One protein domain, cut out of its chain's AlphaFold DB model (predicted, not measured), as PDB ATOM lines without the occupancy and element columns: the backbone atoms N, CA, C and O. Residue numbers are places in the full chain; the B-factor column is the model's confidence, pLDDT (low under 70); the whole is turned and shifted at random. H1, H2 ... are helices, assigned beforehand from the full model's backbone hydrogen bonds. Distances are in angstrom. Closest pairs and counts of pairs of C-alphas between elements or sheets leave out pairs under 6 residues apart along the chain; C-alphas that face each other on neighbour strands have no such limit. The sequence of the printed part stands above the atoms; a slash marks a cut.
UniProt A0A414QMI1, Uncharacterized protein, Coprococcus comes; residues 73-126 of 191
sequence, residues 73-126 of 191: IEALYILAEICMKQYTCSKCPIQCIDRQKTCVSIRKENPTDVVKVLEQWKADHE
ATOM      1  N   ILE A  73     -70.204  16.488-102.419       89.38
ATOM      2  CA  ILE A  73     -70.396  15.124-102.923       89.38
ATOM      3  C   ILE A  73     -71.862  14.703-102.779       89.38
ATOM      4  O   ILE A  73     -72.453  14.238-103.753       89.38
ATOM      5  N   GLU A  74     -72.470  14.899-101.607       89.81
ATOM      6  CA  GLU A  74     -73.897  14.612-101.398       89.81
ATOM      7  C   GLU A  74     -74.782  15.433-102.341       89.81
ATOM      8  O   GLU A  74     -75.676  14.878-102.980       89.81
ATOM      9  N   ALA A  75     -74.489  16.727-102.503       93.06
ATOM     10  CA  ALA A  75     -75.215  17.597-103.422       93.06
ATOM     11  C   ALA A  75     -75.166  17.074-104.869       93.06
ATOM     12  O   ALA A  75     -76.181  17.078-105.570       93.06
ATOM     13  N   LEU A  76     -74.005  16.581-105.319       92.12
ATOM     14  CA  LEU A  76     -73.856  15.973-106.644       92.12
ATOM     15  C   LEU A  76     -74.678  14.687-106.788       92.12
ATOM     16  O   LEU A  76     -75.324  14.506-107.823       92.12
ATOM     17  N   TYR A  77     -74.688  13.822-105.771       91.31
ATOM     18  CA  TYR A  77     -75.498  12.603-105.786       91.31
ATOM     19  C   TYR A  77     -76.990  12.916-105.857       91.31
ATOM     20  O   TYR A  77     -77.672  12.407-106.745       91.31
ATOM     21  N   ILE A  78     -77.488  13.799-104.989       92.62
ATOM     22  CA  ILE A  78     -78.904  14.188-104.965       92.62
ATOM     23  C   ILE A  78     -79.307  14.818-106.298       92.62
ATOM     24  O   ILE A  78     -80.341  14.475-106.871       92.62
ATOM     25  N   LEU A  79     -78.467  15.695-106.847       92.69
ATOM     26  CA  LEU A  79     -78.710  16.298-108.151       92.69
ATOM     27  C   LEU A  79     -78.825  15.241-109.261       92.69
ATOM     28  O   LEU A  79     -79.700  15.344-110.128       92.69
ATOM     29  N   ALA A  80     -77.952  14.230-109.247       90.69
ATOM     30  CA  ALA A  80     -77.992  13.128-110.198       90.69
ATOM     31  C   ALA A  80     -79.261  12.279-110.013       90.69
ATOM     32  O   ALA A  80     -79.915  11.939-111.001       90.69
ATOM     33  N   GLU A  81     -79.661  11.999-108.769       89.44
ATOM     34  CA  GLU A  81     -80.907  11.292-108.469       89.44
ATOM     35  C   GLU A  81     -82.141  12.034-108.978       89.44
ATOM     36  O   GLU A  81     -83.000  11.415-109.605       89.44
ATOM     37  N   ILE A  82     -82.228  13.348-108.746       89.69
ATOM     38  CA  ILE A  82     -83.328  14.181-109.248       89.69
ATOM     39  C   ILE A  82     -83.413  14.056-110.770       89.69
ATOM     40  O   ILE A  82     -84.495  13.828-111.311       89.69
ATOM     41  N   CYS A  83     -82.277  14.159-111.466       88.38
ATOM     42  CA  CYS A  83     -82.239  14.043-112.923       88.38
ATOM     43  C   CYS A  83     -82.634  12.645-113.424       88.38
ATOM     44  O   CYS A  83     -83.261  12.542-114.474       88.38
ATOM     45  N   MET A  84     -82.283  11.578-112.698       83.56
ATOM     46  CA  MET A  84     -82.567  10.194-113.101       83.56
ATOM     47  C   MET A  84     -83.991   9.735-112.765       83.56
ATOM     48  O   MET A  84     -84.582   8.972-113.526       83.56
ATOM     49  N   LYS A  85     -84.550  10.170-111.628       75.50
ATOM     50  CA  LYS A  85     -85.884   9.755-111.156       75.50
ATOM     51  C   LYS A  85     -87.017  10.553-111.804       75.50
ATOM     52  O   LYS A  85     -88.141  10.061-111.892       75.50
ATOM     53  N   GLN A  86     -86.758  11.786-112.238       68.19
ATOM     54  CA  GLN A  86     -87.783  12.620-112.860       68.19
ATOM     55  C   GLN A  86     -87.982  12.242-114.331       68.19
ATOM     56  O   GLN A  86     -87.133  12.505-115.176       68.19
ATOM     57  N   TYR A  87     -89.161  11.709-114.662       62.81
ATOM     58  CA  TYR A  87     -89.533  11.358-116.041       62.81
ATOM     59  C   TYR A  87     -89.531  12.558-117.007       62.81
ATOM     60  O   TYR A  87     -89.450  12.368-118.218       62.81
ATOM     61  N   THR A  88     -89.652  13.794-116.497       76.56
ATOM     62  CA  THR A  88     -89.645  15.026-117.308       76.56
ATOM     63  C   THR A  88     -89.054  16.216-116.546       76.56
ATOM     64  O   THR A  88     -89.410  16.460-115.390       76.56
ATOM     65  N   CYS A  89     -88.236  17.038-117.215       82.00
ATOM     66  CA  CYS A  89     -87.676  18.264-116.626       82.00
ATOM     67  C   CYS A  89     -88.740  19.311-116.254       82.00
ATOM     68  O   CYS A  89     -88.493  20.148-115.393       82.00
ATOM     69  N   SER A  90     -89.943  19.260-116.833       78.31
ATOM     70  CA  SER A  90     -91.043  20.187-116.516       78.31
ATOM     71  C   SER A  90     -91.573  20.064-115.082       78.31
ATOM     72  O   SER A  90     -92.170  21.013-114.566       78.31
ATOM     73  N   LYS A  91     -91.373  18.902-114.448       81.88
ATOM     74  CA  LYS A  91     -91.730  18.638-113.045       81.88
ATOM     75  C   LYS A  91     -90.512  18.617-112.116       81.88
ATOM     76  O   LYS A  91     -90.662  18.357-110.929       81.88
ATOM     77  N   CYS A  92     -89.316  18.881-112.646       89.50
ATOM     78  CA  CYS A  92     -88.094  18.896-111.856       89.50
ATOM     79  C   CYS A  92     -88.137  20.052-110.842       89.50
ATOM     80  O   CYS A  92     -88.398  21.186-111.250       89.50
ATOM     81  N   PRO A  93     -87.836  19.808-109.554       92.06
ATOM     82  CA  PRO A  93     -87.884  20.852-108.535       92.06
ATOM     83  C   PRO A  93     -86.887  21.991-108.810       92.06
ATOM     84  O   PRO A  93     -87.197  23.144-108.541       92.06
ATOM     85  N   ILE A  94     -85.752  21.714-109.465       93.56
ATOM     86  CA  ILE A  94     -84.801  22.755-109.896       93.56
ATOM     87  C   ILE A  94     -85.407  23.644-110.988       93.56
ATOM     88  O   ILE A  94     -85.241  24.857-110.965       93.56
ATOM     89  N   GLN A  95     -86.154  23.065-111.931       90.56
ATOM     90  CA  GLN A  95     -86.822  23.826-112.994       90.56
ATOM     91  C   GLN A  95     -88.004  24.654-112.461       90.56
ATOM     92  O   GLN A  95     -88.452  25.596-113.112       90.56
ATOM     93  N   CYS A  96     -88.526  24.311-111.281       90.38
ATOM     94  CA  CYS A  96     -89.558  25.090-110.605       90.38
ATOM     95  C   CYS A  96     -89.022  26.383-109.974       90.38
ATOM     96  O   CYS A  96     -89.839  27.251-109.685       90.38
ATOM     97  N   ILE A  97     -87.699  26.529-109.805       91.94
ATOM     98  CA  ILE A  97     -87.079  27.784-109.346       91.94
ATOM     99  C   ILE A  97     -87.344  28.891-110.373       91.94
ATOM    100  O   ILE A  97     -87.824  29.964-110.024       91.94
ATOM    101  N   ASP A  98     -87.085  28.606-111.652       91.75
ATOM    102  CA  ASP A  98     -87.407  29.501-112.760       91.75
ATOM    103  C   ASP A  98     -87.749  28.691-114.015       91.75
ATOM    104  O   ASP A  98     -86.887  28.111-114.680       91.75
ATOM    105  N   ARG A  99     -89.034  28.676-114.377       89.25
ATOM    106  CA  ARG A  99     -89.523  27.897-115.520       89.25
ATOM    107  C   ARG A  99     -89.078  28.453-116.875       89.25
ATOM    108  O   ARG A  99     -89.218  27.739-117.867       89.25
ATOM    109  N   GLN A 100     -88.577  29.687-116.933       90.75
ATOM    110  CA  GLN A 100     -88.143  30.336-118.173       90.75
ATOM    111  C   GLN A 100     -86.678  30.043-118.512       90.75
ATOM    112  O   GLN A 100     -86.263  30.223-119.658       90.75
ATOM    113  N   LYS A 101     -85.888  29.577-117.540       89.94
ATOM    114  CA  LYS A 101     -84.457  29.305-117.704       89.94
ATOM    115  C   LYS A 101     -84.176  27.824-117.882       89.94
ATOM    116  O   LYS A 101     -84.981  26.973-117.533       89.94
ATOM    117  N   THR A 102     -83.004  27.491-118.410       90.94
ATOM    118  CA  THR A 102     -82.535  26.097-118.392       90.94
ATOM    119  C   THR A 102     -82.030  25.731-116.998       90.94
ATOM    120  O   THR A 102     -81.501  26.586-116.286       90.94
ATOM    121  N   CYS A 103     -82.097  24.452-116.626       90.19
ATOM    122  CA  CYS A 103     -81.569  23.982-115.344       90.19
ATOM    123  C   CYS A 103     -80.077  24.318-115.145       90.19
ATOM    124  O   CYS A 103     -79.648  24.571-114.023       90.19
ATOM    125  N   VAL A 104     -79.286  24.374-116.222       91.88
ATOM    126  CA  VAL A 104     -77.868  24.765-116.172       91.88
ATOM    127  C   VAL A 104     -77.720  26.242-115.798       91.88
ATOM    128  O   VAL A 104     -76.900  26.567-114.942       91.88
ATOM    129  N   SER A 105     -78.528  27.123-116.395       94.75
ATOM    130  CA  SER A 105     -78.549  28.554-116.061       94.75
ATOM    131  C   SER A 105     -78.959  28.775-114.606       94.75
ATOM    132  O   SER A 105     -78.258  29.472-113.882       94.75
ATOM    133  N   ILE A 106     -80.023  28.103-114.150       94.69
ATOM    134  CA  ILE A 106     -80.505  28.185-112.761       94.69
ATOM    135  C   ILE A 106     -79.402  27.775-111.785       94.69
ATOM    136  O   ILE A 106     -79.109  28.497-110.843       94.69
ATOM    137  N   ARG A 107     -78.718  26.651-112.029       93.38
ATOM    138  CA  ARG A 107     -77.623  26.188-111.160       93.38
ATOM    139  C   ARG A 107     -76.455  27.163-111.068       93.38
ATOM    140  O   ARG A 107     -75.778  27.194-110.046       93.38
ATOM    141  N   LYS A 108     -76.193  27.916-112.135       94.44
ATOM    142  CA  LYS A 108     -75.113  28.905-112.176       94.44
ATOM    143  C   LYS A 108     -75.510  30.217-111.498       94.44
ATOM    144  O   LYS A 108     -74.681  30.821-110.828       94.44
ATOM    145  N   GLU A 109     -76.740  30.669-111.713       94.94
ATOM    146  CA  GLU A 109     -77.225  31.987-111.283       94.94
ATOM    147  C   GLU A 109     -77.866  31.963-109.889       94.94
ATOM    148  O   GLU A 109     -77.821  32.964-109.180       94.94
ATOM    149  N   ASN A 110     -78.411  30.817-109.474       92.44
ATOM    150  CA  ASN A 110     -79.138  30.616-108.220       92.44
ATOM    151  C   ASN A 110     -78.589  29.419-107.409       92.44
ATOM    152  O   ASN A 110     -79.362  28.541-107.016       92.44
ATOM    153  N   PRO A 111     -77.269  29.327-107.149       90.88
ATOM    154  CA  PRO A 111     -76.689  28.164-106.475       90.88
ATOM    155  C   PRO A 111     -77.277  27.937-105.075       90.88
ATOM    156  O   PRO A 111     -77.550  26.795-104.717       90.88
ATOM    157  N   THR A 112     -77.555  29.002-104.316       87.25
ATOM    158  CA  THR A 112     -78.135  28.910-102.965       87.25
ATOM    159  C   THR A 112     -79.552  28.334-102.975       87.25
ATOM    160  O   THR A 112     -79.877  27.488-102.147       87.25
ATOM    161  N   ASP A 113     -80.397  28.739-103.928       90.56
ATOM    162  CA  ASP A 113     -81.759  28.197-104.042       90.56
ATOM    163  C   ASP A 113     -81.746  26.748-104.531       90.56
ATOM    164  O   ASP A 113     -82.563  25.936-104.101       90.56
ATOM    165  N   VAL A 114     -80.776  26.392-105.381       94.06
ATOM    166  CA  VAL A 114     -80.550  24.995-105.756       94.06
ATOM    167  C   VAL A 114     -80.165  24.164-104.538       94.06
ATOM    168  O   VAL A 114     -80.753  23.104-104.359       94.06
ATOM    169  N   VAL A 115     -79.250  24.631-103.682       92.12
ATOM    170  CA  VAL A 115     -78.885  23.912-102.448       92.12
ATOM    171  C   VAL A 115     -80.113  23.676-101.567       92.12
ATOM    172  O   VAL A 115     -80.345  22.534-101.189       92.12
ATOM    173  N   LYS A 116     -80.975  24.683-101.358       90.62
ATOM    174  CA  LYS A 116     -82.234  24.513-100.602       90.62
ATOM    175  C   LYS A 116     -83.135  23.421-101.189       90.62
ATOM    176  O   LYS A 116     -83.726  22.636-100.455       90.62
ATOM    177  N   VAL A 117     -83.242  23.347-102.519       93.38
ATOM    178  CA  VAL A 117     -83.998  22.278-103.194       93.38
ATOM    179  C   VAL A 117     -83.375  20.904-102.940       93.38
ATOM    180  O   VAL A 117     -84.109  19.936-102.742       93.38
ATOM    181  N   LEU A 118     -82.043  20.797-102.949       93.94
ATOM    182  CA  LEU A 118     -81.347  19.540-102.661       93.94
ATOM    183  C   LEU A 118     -81.519  19.130-101.193       93.94
ATOM    184  O   LEU A 118     -81.765  17.957-100.929       93.94
ATOM    185  N   GLU A 119     -81.436  20.076-100.256       91.12
ATOM    186  CA  GLU A 119     -81.683  19.855 -98.825       91.12
ATOM    187  C   GLU A 119     -83.106  19.354 -98.579       91.12
ATOM    188  O   GLU A 119     -83.293  18.338 -97.911       91.12
ATOM    189  N   GLN A 120     -84.106  19.998 -99.189       90.06
ATOM    190  CA  GLN A 120     -85.492  19.547 -99.098       90.06
ATOM    191  C   GLN A 120     -85.669  18.158 -99.717       90.06
ATOM    192  O   GLN A 120     -86.308  17.295 -99.126       90.06
ATOM    193  N   TRP A 121     -85.062  17.905-100.881       91.19
ATOM    194  CA  TRP A 121     -85.109  16.581-101.498       91.19
ATOM    195  C   TRP A 121     -84.487  15.516-100.596       91.19
ATOM    196  O   TRP A 121     -85.053  14.430-100.491       91.19
ATOM    197  N   LYS A 122     -83.353  15.818 -99.943       89.00
ATOM    198  CA  LYS A 122     -82.734  14.938 -98.947       89.00
ATOM    199  C   LYS A 122     -83.731  14.653 -97.833       89.00
ATOM    200  O   LYS A 122     -84.035  13.491 -97.644       89.00
ATOM    201  N   ALA A 123     -84.311  15.667 -97.194       86.44
ATOM    202  CA  ALA A 123     -85.280  15.476 -96.112       86.44
ATOM    203  C   ALA A 123     -86.511  14.646 -96.538       86.44
ATOM    204  O   ALA A 123     -86.946  13.758 -95.808       86.44
ATOM    205  N   ASP A 124     -87.037  14.881 -97.742       85.06
ATOM    206  CA  ASP A 124     -88.217  14.176 -98.264       85.06
ATOM    207  C   ASP A 124     -87.924  12.714 -98.654       85.06
ATOM    208  O   ASP A 124     -88.834  11.883 -98.709       85.06
ATOM    209  N   HIS A 125     -86.664  12.397 -98.974       84.25
ATOM    210  CA  HIS A 125     -86.239  11.096 -99.505       84.25
ATOM    211  C   HIS A 125     -85.189  10.398 -98.636       84.25
ATOM    212  O   HIS A 125     -84.647   9.366 -99.049       84.25
ATOM    213  N   GLU A 126     -84.905  10.935 -97.453       76.94
ATOM    214  CA  GLU A 126     -84.036  10.327 -96.460       76.94
ATOM    215  C   GLU A 126     -84.711   9.033 -96.031       76.94
ATOM    216  O   GLU A 126     -85.726   9.001 -95.329       76.94
TER     217      GLU A 126
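What this domain is: This is residues 73 to 126 of the 191 residues of an uncharacterized protein of Coprococcus comes (UniProt A0A414QMI1). Helix H1 crosses the longest helix, H3, while the short H2 makes a corner with H3 near its beginning. A long loop, residues 86 to 102, leads from H1 to H2. The printed part has 54 residues with three named helices, H1, H2 and H3 in chain order, and no named strand: all helix. It is compact, with a radius of gyration of the C-alphas of 10.3 A and spans of 30 by 24 by 16 A.

Where its parts are: H1, residues 73 to 85, begins at C-alpha (-70.396, 15.124, -102.923) and measures 18.3 A. H2, residues 103 to 109, measures 10.0 A. H3, residues 111 to 125, measures 20.8 A and ends at C-alpha (-86.239, 11.096, -99.505).

How they stand to each other: H1 touches H3 with residues 75 to 79 alone; the closest C-alphas, Ile 78 and Leu 118, are 6.3 A apart. Their lines are only just about perpendicular, at 71 degrees. H2 and H3 are close but not clearly touching, the closest C-alphas, Arg 107 and Val 114, being 6.3 A apart; they run opposite ways at a steep tilt of 52 degrees. H1 and H2 are apart. In H1, H2 and H3 every O i to N i+4 pair is within hydrogen-bond range.

The domain as a whole: The printed part has no cut. The link H1 to H2 is long, H2 to H3 tight. Residues 86 to 87 have pLDDT under 70.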